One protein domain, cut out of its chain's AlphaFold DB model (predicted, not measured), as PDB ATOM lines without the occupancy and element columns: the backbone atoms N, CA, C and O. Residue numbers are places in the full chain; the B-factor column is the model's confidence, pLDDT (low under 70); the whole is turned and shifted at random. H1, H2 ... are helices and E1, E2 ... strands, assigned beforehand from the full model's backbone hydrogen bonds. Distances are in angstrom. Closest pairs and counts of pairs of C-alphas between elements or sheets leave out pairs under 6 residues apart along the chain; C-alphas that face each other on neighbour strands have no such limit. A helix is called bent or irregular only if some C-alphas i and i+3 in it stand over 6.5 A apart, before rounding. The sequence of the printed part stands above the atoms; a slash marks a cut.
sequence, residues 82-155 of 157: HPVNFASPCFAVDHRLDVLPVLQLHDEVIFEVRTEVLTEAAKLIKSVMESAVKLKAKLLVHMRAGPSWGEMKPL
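What this domain is: This is residues 82 to 155 of the 157 residues of the protein "POLAc domain-containing protein" of Soboliphyme baturini (UniProt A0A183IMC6). A two-stranded hairpin, E1 and E2, has one helix, H1, near it through residues 115 to 122, with a long unnamed stretch before the strands and another after the helix; residues 132 to 137 stick out. The 74 printed residues hold E1, E2, H1 in that order, an antiparallel sheet E1 - E2, and the class is mixed, with under half the residues in named elements. It is only just compact, close to loose, with radius of gyration of the C-alphas 13.3 A and spans of 40 by 27 by 23 A.

How they stand to each other: Look at E1, residues 99 to 105, and E2, residues 108 to 113: this antiparallel hairpin has a tight link, 156 degrees between directions, and N 100 to O 112 at 2.8 A. In H1, residues 115 to 131, 11 of 13 O i to N i+4 pairs are within hydrogen-bond range. H1 is irregular, C-alphas 116 and 119 being 7.8 A apart, with a kink of 27 degrees near residue 122. The closest C-alphas of E1 and H1, Val 99 and Ala 121, are 7.1 A apart.

Where its parts are: Find C-alpha 99 at (-20.350, 89.363, 102.390), where E1 begins its 17.7 A; E2 spans 15.6 A. H1 runs 24.8 A to C-alpha 131 at (-18.280, 72.037, 111.412).

The domain as a whole: The C-alphas of Phe 91 and Lys 136, the two farthest apart, are 40.6 A apart. The printed part has no cut; residues 82 to 96 have pLDDT under 70.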
ATOM      1  N   HIS A  82     -31.799  90.639  99.584       57.03
ATOM      2  CA  HIS A  82     -31.239  90.481  98.230       57.03
ATOM      3  C   HIS A  82     -30.550  89.109  98.045       57.03
ATOM      4  O   HIS A  82     -29.383  88.955  98.410       57.03
ATOM      5  N   PRO A  83     -31.220  88.100  97.450       57.12
ATOM      6  CA  PRO A  83     -30.688  86.741  97.365       57.12
ATOM      7  C   PRO A  83     -29.626  86.618  96.261       57.12
ATOM      8  O   PRO A  83     -29.947  86.381  95.098       57.12
ATOM      9  N   VAL A  84     -28.353  86.745  96.633       59.22
ATOM     10  CA  VAL A  84     -27.202  86.445  95.768       59.22
ATOM     11  C   VAL A  84     -26.436  85.278  96.378       59.22
ATOM     12  O   VAL A  84     -25.881  85.382  97.460       59.22
ATOM     13  N   ASN A  85     -26.412  84.142  95.696       61.09
ATOM     14  CA  ASN A  85     -25.730  82.932  96.160       61.09
ATOM     15  C   ASN A  85     -24.439  82.675  95.369       61.09
ATOM     16  O   ASN A  85     -24.179  83.316  94.350       61.09
ATOM     17  N   PHE A  86     -23.658  81.674  95.778       60.81
ATOM     18  CA  PHE A  86     -22.449  81.237  95.057       60.81
ATOM     19  C   PHE A  86     -22.701  80.829  93.584       60.81
ATOM     20  O   PHE A  86     -21.747  80.686  92.820       60.81
ATOM     21  N   ALA A  87     -23.956  80.604  93.173       60.28
ATOM     22  CA  ALA A  87     -24.341  80.278  91.797       60.28
ATOM     23  C   ALA A  87     -24.837  81.497  90.994       60.28
ATOM     24  O   ALA A  87     -25.178  81.361  89.815       60.28
ATOM     25  N   SER A  88     -24.903  82.676  91.614       62.25
ATOM     26  CA  SER A  88     -25.405  83.888  90.976       62.25
ATOM     27  C   SER A  88     -24.365  84.441  89.991       62.25
ATOM     28  O   SER A  88     -23.174  84.458  90.303       62.25
ATOM     29  N   PRO A  89     -24.769  84.882  88.783       55.38
ATOM     30  CA  PRO A  89     -23.832  85.464  87.830       55.38
ATOM     31  C   PRO A  89     -23.172  86.714  88.425       55.38
ATOM     32  O   PRO A  89     -23.877  87.558  88.971       55.38
ATOM     33  N   CYS A  90     -21.855  86.888  88.241       52.75
ATOM     34  CA  CYS A  90     -21.109  88.048  88.768       52.75
ATOM     35  C   CYS A  90     -21.721  89.413  88.405       52.75
ATOM     36  O   CYS A  90     -21.530  90.380  89.128       52.75
ATOM     37  N   PHE A  91     -22.469  89.510  87.301       50.69
ATOM     38  CA  PHE A  91     -23.120  90.754  86.871       50.69
ATOM     39  C   PHE A  91     -24.421  91.083  87.619       50.69
ATOM     40  O   PHE A  91     -24.936  92.185  87.472       50.69
ATOM     41  N   ALA A  92     -24.969  90.138  88.388       52.50
ATOM     42  CA  ALA A  92     -26.160  90.336  89.215       52.50
ATOM     43  C   ALA A  92     -25.815  90.719  90.666       52.50
ATOM     44  O   ALA A  92     -26.708  90.848  91.500       52.50
ATOM     45  N   VAL A  93     -24.525  90.861  90.976       55.09
ATOM     46  CA  VAL A  93     -24.043  91.127  92.325       55.09
ATOM     47  C   VAL A  93     -24.172  92.619  92.622       55.09
ATOM     48  O   VAL A  93     -23.485  93.444  92.023       55.09
ATOM     49  N   ASP A  94     -25.058  92.968  93.551       57.47
ATOM     50  CA  ASP A  94     -25.143  94.322  94.089       57.47
ATOM     51  C   ASP A  94     -23.907  94.599  94.967       57.47
ATOM     52  O   ASP A  94     -23.608  93.847  95.892       57.47
ATOM     53  N   HIS A  95     -23.199  95.705  94.729       56.28
ATOM     54  CA  HIS A  95     -22.079  96.160  95.568       56.28
ATOM     55  C   HIS A  95     -22.489  96.516  97.013       56.28
ATOM     56  O   HIS A  95     -21.664  96.959  97.811       56.28
ATOM     57  N   ARG A  96     -23.769  96.369  97.363       60.19
ATOM     58  CA  ARG A  96     -24.287  96.562  98.720       60.19
ATOM     59  C   ARG A  96     -24.156  95.342  99.622       60.19
ATOM     60  O   ARG A  96     -24.370  95.509 100.819       60.19
ATOM     61  N   LEU A  97     -23.823  94.164  99.091       71.06
ATOM     62  CA  LEU A  97     -23.731  92.957  99.909       71.06
ATOM     63  C   LEU A  97     -22.614  93.066 100.949       71.06
ATOM     64  O   LEU A  97     -21.488  93.447 100.639       71.06
ATOM     65  N   ASP A  98     -22.934  92.684 102.181       84.50
ATOM     66  CA  ASP A  98     -21.987  92.747 103.292       84.50
ATOM     67  C   ASP A  98     -20.918  91.646 103.218       84.50
ATOM     68  O   ASP A  98     -19.792  91.841 103.680       84.50
ATOM     69  N   VAL A  99     -21.251  90.502 102.608       88.06
ATOM     70  CA  VAL A  99     -20.350  89.363 102.390       88.06
ATOM     71  C   VAL A  99     -20.588  88.795 100.994       88.06
ATOM     72  O   VAL A  99     -21.649  88.241 100.714       88.06
ATOM     73  N   LEU A 100     -19.582  88.893 100.131       85.12
ATOM     74  CA  LEU A 100     -19.626  88.432  98.750       85.12
ATOM     75  C   LEU A 100     -18.565  87.351  98.510       85.12
ATOM     76  O   LEU A 100     -17.372  87.628  98.636       85.12
ATOM     77  N   PRO A 101     -18.947  86.128  98.115       86.75
ATOM     78  CA  PRO A 101     -17.985  85.146  97.637       86.75
ATOM     79  C   PRO A 101     -17.435  85.529  96.260       86.75
ATOM     80  O   PRO A 101     -18.199  85.754  95.325       86.75
ATOM     81  N   VAL A 102     -16.108  85.569  96.123       87.31
ATOM     82  CA  VAL A 102     -15.433  86.046  94.902       87.31
ATOM     83  C   VAL A 102     -14.784  84.904  94.130       87.31
ATOM     84  O   VAL A 102     -14.959  84.785  92.918       87.31
ATOM     85  N   LEU A 103     -13.998  84.068  94.812       88.50
ATOM     86  CA  LEU A 103     -13.188  83.047  94.152       88.50
ATOM     87  C   LEU A 103     -13.022  81.815  95.031       88.50
ATOM     88  O   LEU A 103     -12.704  81.922  96.212       88.50
ATOM     89  N   GLN A 104     -13.154  80.641  94.422       89.56
ATOM     90  CA  GLN A 104     -12.683  79.384  94.988       89.56
ATOM     91  C   GLN A 104     -11.364  78.985  94.315       89.56
ATOM     92  O   GLN A 104     -11.325  78.797  93.099       89.56
ATOM     93  N   LEU A 105     -10.317  78.758  95.109       88.50
ATOM     94  CA  LEU A 105      -9.035  78.225  94.655       88.50
ATOM     95  C   LEU A 105      -8.706  76.956  95.444       88.50
ATOM     96  O   LEU A 105      -8.209  77.023  96.557       88.50
ATOM     97  N   HIS A 106      -8.981  75.786  94.862       87.50
ATOM     98  CA  HIS A 106      -8.801  74.488  95.527       87.50
ATOM     99  C   HIS A 106      -9.521  74.399  96.889       87.50
ATOM    100  O   HIS A 106     -10.742  74.223  96.906       87.50
ATOM    101  N   ASP A 107      -8.764  74.467  97.984       90.69
ATOM    102  CA  ASP A 107      -9.170  74.422  99.390       90.69
ATOM    103  C   ASP A 107      -9.241  75.809 100.055       90.69
ATOM    104  O   ASP A 107      -9.455  75.913 101.263       90.69
ATOM    105  N   GLU A 108      -9.130  76.874  99.264       93.50
ATOM    106  CA  GLU A 108      -9.298  78.260  99.685       93.50
ATOM    107  C   GLU A 108     -10.547  78.884  99.050       93.50
ATOM    108  O   GLU A 108     -10.940  78.576  97.918       93.50
ATOM    109  N   VAL A 109     -11.172  79.799  99.790       93.94
ATOM    110  CA  VAL A 109     -12.268  80.639  99.304       93.94
ATOM    111  C   VAL A 109     -12.010  82.086  99.709       93.94
ATOM    112  O   VAL A 109     -11.660  82.376 100.852       93.94
ATOM    113  N   ILE A 110     -12.155  82.987  98.744       93.25
ATOM    114  CA  ILE A 110     -11.949  84.422  98.894       93.25
ATOM    115  C   ILE A 110     -13.309  85.097  98.938       93.25
ATOM    116  O   ILE A 110     -14.162  84.849  98.081       93.25
ATOM    117  N   PHE A 111     -13.465  85.980  99.916       92.38
ATOM    118  CA  PHE A 111     -14.632  86.828 100.073       92.38
ATOM    119  C   PHE A 111     -14.219  88.294 100.005       92.38
ATOM    120  O   PHE A 111     -13.164  88.672 100.517       92.38
ATOM    121  N   GLU A 112     -15.082  89.108  99.419       90.88
ATOM    122  CA  GLU A 112     -15.110  90.545  99.639       90.88
ATOM    123  C   GLU A 112     -16.114  90.810 100.761       90.88
ATOM    124  O   GLU A 112     -17.229  90.290 100.745       90.88
ATOM    125  N   VAL A 113     -15.687  91.529 101.794       91.62
ATOM    126  CA  VAL A 113     -16.463  91.694 103.025       91.62
ATOM    127  C   VAL A 113     -16.423  93.150 103.434       91.62
ATOM    128  O   VAL A 113     -15.350  93.759 103.465       91.62
ATOM    129  N   ARG A 114     -17.584  93.699 103.787       90.31
ATOM    130  CA  ARG A 114     -17.676  95.055 104.310       90.31
ATOM    131  C   ARG A 114     -16.965  95.138 105.664       90.31
ATOM    132  O   ARG A 114     -17.168  94.295 106.540       90.31
ATOM    133  N   THR A 115     -16.120  96.149 105.845       91.62
ATOM    134  CA  THR A 115     -15.239  96.271 107.019       91.62
ATOM    135  C   THR A 115     -16.007  96.224 108.344       91.62
ATOM    136  O   THR A 115     -15.526  95.639 109.312       91.62
ATOM    137  N   GLU A 116     -17.214  96.788 108.379       92.94
ATOM    138  CA  GLU A 116     -18.084  96.864 109.555       92.94
ATOM    139  C   GLU A 116     -18.532  95.481 110.049       92.94
ATOM    140  O   GLU A 116     -18.658  95.286 111.257       92.94
ATOM    141  N   VAL A 117     -18.713  94.508 109.147       92.38
ATOM    142  CA  VAL A 117     -19.158  93.145 109.494       92.38
ATOM    143  C   VAL A 117     -18.025  92.117 109.501       92.38
ATOM    144  O   VAL A 117     -18.263  90.946 109.791       92.38
ATOM    145  N   LEU A 118     -16.782  92.520 109.205       93.62
ATOM    146  CA  LEU A 118     -15.649  91.608 109.005       93.62
ATOM    147  C   LEU A 118     -15.499  90.580 110.135       93.62
ATOM    148  O   LEU A 118     -15.360  89.388 109.876       93.62
ATOM    149  N   THR A 119     -15.536  91.030 111.390       95.50
ATOM    150  CA  THR A 119     -15.362  90.149 112.556       95.50
ATOM    151  C   THR A 119     -16.503  89.140 112.687       95.50
ATOM    152  O   THR A 119     -16.269  87.984 113.036       95.50
ATOM    153  N   GLU A 120     -17.737  89.564 112.423       94.81
ATOM    154  CA  GLU A 120     -18.922  88.709 112.502       94.81
ATOM    155  C   GLU A 120     -18.925  87.674 111.376       94.81
ATOM    156  O   GLU A 120     -19.008  86.472 111.640       94.81
ATOM    157  N   ALA A 121     -18.723  88.132 110.138       94.19
ATOM    158  CA  ALA A 121     -18.601  87.279 108.966       94.19
ATOM    159  C   ALA A 121     -17.484  86.248 109.153       94.19
ATOM    160  O   ALA A 121     -17.680  85.062 108.898       94.19
ATOM    161  N   ALA A 122     -16.327  86.665 109.670       96.31
ATOM    162  CA  ALA A 122     -15.203  85.769 109.869       96.31
ATOM    163  C   ALA A 122     -15.484  84.688 110.931       96.31
ATOM    164  O   ALA A 122     -15.155  83.519 110.715       96.31
ATOM    165  N   LYS A 123     -16.163  85.029 112.037       96.56
ATOM    166  CA  LYS A 123     -16.616  84.041 113.036       96.56
ATOM    167  C   LYS A 123     -17.603  83.040 112.439       96.56
ATOM    168  O   LYS A 123     -17.443  81.837 112.656       96.56
ATOM    169  N   LEU A 124     -18.590  83.524 111.680       95.69
ATOM    170  CA  LEU A 124     -19.573  82.675 111.010       95.69
ATOM    171  C   LEU A 124     -18.882  81.716 110.036       95.69
ATOM    172  O   LEU A 124     -19.051  80.503 110.144       95.69
ATOM    173  N   ILE A 125     -18.057  82.253 109.131       95.81
ATOM    174  CA  ILE A 125     -17.355  81.481 108.103       95.81
ATOM    175  C   ILE A 125     -16.489  80.396 108.746       95.81
ATOM    176  O   ILE A 125     -16.599  79.224 108.380       95.81
ATOM    177  N   LYS A 126     -15.674  80.759 109.746       96.69
ATOM    178  CA  LYS A 126     -14.817  79.811 110.467       96.69
ATOM    179  C   LYS A 126     -15.637  78.694 111.105       96.69
ATOM    180  O   LYS A 126     -15.350  77.521 110.880       96.69
ATOM    181  N   SER A 127     -16.682  79.046 111.853       96.06
ATOM    182  CA  SER A 127     -17.530  78.071 112.544       96.06
ATOM    183  C   SER A 127     -18.207  77.099 111.573       96.06
ATOM    184  O   SER A 127     -18.176  75.882 111.783       96.06
ATOM    185  N   VAL A 128     -18.773  77.616 110.480       96.00
ATOM    186  CA  VAL A 128     -19.467  76.808 109.470       96.00
ATOM    187  C   VAL A 128     -18.490  75.879 108.752       96.00
ATOM    188  O   VAL A 128     -18.750  74.682 108.644       96.00
ATOM    189  N   MET A 129     -17.336  76.382 108.309       95.12
ATOM    190  CA  MET A 129     -16.354  75.564 107.594       95.12
ATOM    191  C   MET A 129     -15.750  74.455 108.466       95.12
ATOM    192  O   MET A 129     -15.574  73.338 107.976       95.12
ATOM    193  N   GLU A 130     -15.458  74.732 109.742       96.12
ATOM    194  CA  GLU A 130     -14.884  73.745 110.672       96.12
ATOM    195  C   GLU A 130     -15.895  72.659 111.084       96.12
ATOM    196  O   GLU A 130     -15.497  71.546 111.439       96.12
ATOM    197  N   SER A 131     -17.199  72.952 111.010       95.25
ATOM    198  CA  SER A 131     -18.280  72.037 111.412       95.25
ATOM    199  C   SER A 131     -19.026  71.368 110.250       95.25
ATOM    200  O   SER A 131     -19.796  70.435 110.484       95.25
ATOM    201  N   ALA A 132     -18.763  71.771 109.001       92.19
ATOM    202  CA  ALA A 132     -19.479  71.304 107.809       92.19
ATOM    203  C   ALA A 132     -19.465  69.777 107.613       92.19
ATOM    204  O   ALA A 132     -20.393  69.205 107.031       92.19
ATOM    205  N   VAL A 133     -18.413  69.096 108.078       93.88
ATOM    206  CA  VAL A 133     -18.284  67.638 107.989       93.88
ATOM    207  C   VAL A 133     -17.740  67.059 109.288       93.88
ATOM    208  O   VAL A 133     -16.686  67.454 109.780       93.88
ATOM    209  N   LYS A 134     -18.408  66.020 109.799       92.56
ATOM    210  CA  LYS A 134     -17.928  65.239 110.943       92.56
ATOM    211  C   LYS A 134     -16.868  64.226 110.504       92.56
ATOM    212  O   LYS A 134     -17.187  63.219 109.876       92.56
ATOM    213  N   LEU A 135     -15.613  64.472 110.876       93.56
ATOM    214  CA  LEU A 135     -14.477  63.574 110.646       93.56
ATOM    215  C   LEU A 135     -13.834  63.156 111.976       93.56
ATOM    216  O   LEU A 135     -14.118  63.718 113.031       93.56
ATOM    217  N   LYS A 136     -12.951  62.150 111.932       93.12
ATOM    218  CA  LYS A 136     -12.155  61.744 113.107       93.12
ATOM    219  C   LYS A 136     -11.145  62.818 113.525       93.12
ATOM    220  O   LYS A 136     -10.824  62.922 114.703       93.12
ATOM    221  N   ALA A 137     -10.635  63.578 112.559       91.75
ATOM    222  CA  ALA A 137      -9.759  64.718 112.789       91.75
ATOM    223  C   ALA A 137     -10.570  66.017 112.738       91.75
ATOM    224  O   ALA A 137     -11.550  66.106 111.997       91.75
ATOM    225  N   LYS A 138     -10.145  67.020 113.509       92.25
ATOM    226  CA  LYS A 138     -10.717  68.368 113.437       92.25
ATOM    227  C   LYS A 138     -10.271  69.044 112.140       92.25
ATOM    228  O   LYS A 138      -9.101  68.941 111.774       92.25
ATOM    229  N   LEU A 139     -11.194  69.735 111.478       93.38
ATOM    230  CA  LEU A 139     -10.884  70.629 110.367       93.38
ATOM    231  C   LEU A 139     -10.540  71.994 110.960       93.38
ATOM    232  O   LEU A 139     -11.326  72.529 111.732       93.38
ATOM    233  N   LEU A 140      -9.353  72.513 110.653       93.94
ATOM    234  CA  LEU A 140      -8.908  73.829 111.106       93.94
ATOM    235  C   LEU A 140      -8.965  74.797 109.933       93.94
ATOM    236  O   LEU A 140      -8.449  74.490 108.861       93.94
ATOM    237  N   VAL A 141      -9.567  75.963 110.152       95.62
ATOM    238  CA  VAL A 141      -9.674  77.011 109.132       95.62
ATOM    239  C   VAL A 141      -8.762  78.169 109.501       95.62
ATOM    240  O   VAL A 141      -8.908  78.795 110.557       95.62
ATOM    241  N   HIS A 142      -7.815  78.452 108.612       95.88
ATOM    242  CA  HIS A 142      -6.940  79.612 108.701       95.88
ATOM    243  C   HIS A 142      -7.563  80.777 107.946       95.88
ATOM    244  O   HIS A 142      -7.955  80.634 106.792       95.88
ATOM    245  N   MET A 143      -7.640  81.935 108.599       96.56
ATOM    246  CA  MET A 143      -8.228  83.134 108.015       96.56
ATOM    247  C   MET A 143      -7.175  84.213 107.837       96.56
ATOM    248  O   MET A 143      -6.272  84.380 108.661       96.56
ATOM    249  N   ARG A 144      -7.304  84.955 106.743       97.12
ATOM    250  CA  ARG A 144      -6.521  86.153 106.467       97.12
ATOM    251  C   ARG A 144      -7.465  87.238 105.966       97.12
ATOM    252  O   ARG A 144      -8.453  86.924 105.311       97.12
ATOM    253  N   ALA A 145      -7.163  88.492 106.279       97.25
ATOM    254  CA  ALA A 145      -7.942  89.644 105.838       97.25
ATOM    255  C   ALA A 145      -7.020  90.825 105.520       97.25
ATOM    256  O   ALA A 145      -5.954  90.977 106.124       97.25
ATOM    257  N   GLY A 146      -7.412  91.649 104.555       96.38
ATOM    258  CA  GLY A 146      -6.667  92.828 104.126       96.38
ATOM    259  C   GLY A 146      -7.406  93.581 103.018       96.38
ATOM    260  O   GLY A 146      -8.369  93.046 102.471       96.38
ATOM    261  N   PRO A 147      -6.965  94.805 102.686       94.06
ATOM    262  CA  PRO A 147      -7.610  95.647 101.675       94.06
ATOM    263  C   PRO A 147      -7.411  95.128 100.242       94.06
ATOM    264  O   PRO A 147      -8.155  95.489  99.338       94.06
ATOM    265  N   SER A 148      -6.401  94.283 100.026       93.38
ATOM    266  CA  SER A 148      -6.112  93.625  98.755       93.38
ATOM    267  C   SER A 148      -5.617  92.201  99.012       93.38
ATOM    268  O   SER A 148      -5.125  91.890 100.102       93.38
ATOM    269  N   TRP A 149      -5.710  91.322  98.008       90.62
ATOM    270  CA  TRP A 149      -5.254  89.929  98.128       90.62
ATOM    271  C   TRP A 149      -3.763  89.833  98.513       90.62
ATOM    272  O   TRP A 149      -3.389  89.020  99.357       90.62
ATOM    273  N   GLY A 150      -2.918  90.722  97.976       92.62
ATOM    274  CA  GLY A 150      -1.483  90.765  98.286       92.62
ATOM    275  C   GLY A 150      -1.146  91.249  99.702       92.62
ATOM    276  O   GLY A 150      -0.059  90.965 100.201       92.62
ATOM    277  N   GLU A 151      -2.071  91.938 100.372       95.25
ATOM    278  CA  GLU A 151      -1.850  92.577 101.676       95.25
ATOM    279  C   GLU A 151      -2.558  91.863 102.838       95.25
ATOM    280  O   GLU A 151      -2.546  92.346 103.973       95.25
ATOM    281  N   MET A 152      -3.166  90.698 102.589       95.69
ATOM    282  CA  MET A 152      -3.899  89.957 103.613       95.69
ATOM    283  C   MET A 152      -2.988  89.489 104.757       95.69
ATOM    284  O   MET A 152      -2.026  88.740 104.552       95.69
ATOM    285  N   LYS A 153      -3.337  89.846 105.992       96.62
ATOM    286  CA  LYS A 153      -2.642  89.421 107.217       96.62
ATOM    287  C   LYS A 153      -3.434  88.333 107.939       96.62
ATOM    288  O   LYS A 153      -4.654  88.293 107.784       96.62
ATOM    289  N   PRO A 154      -2.774  87.445 108.707       97.19
ATOM    290  CA  PRO A 154      -3.470  86.474 109.545       97.19
ATOM    291  C   PRO A 154      -4.519  87.156 110.424       97.19
ATOM    292  O   PRO A 154      -4.212  88.128 111.115       97.19
ATOM    293  N   LEU A 155      -5.745  86.644 110.379       94.19
ATOM    294  CA  LEU A 155      -6.862  87.119 111.181       94.19
ATOM    295  C   LEU A 155      -7.085  86.129 112.329       94.19
ATOM    296  O   LEU A 155      -7.349  84.949 112.095       94.19
TER     297      LEU A 155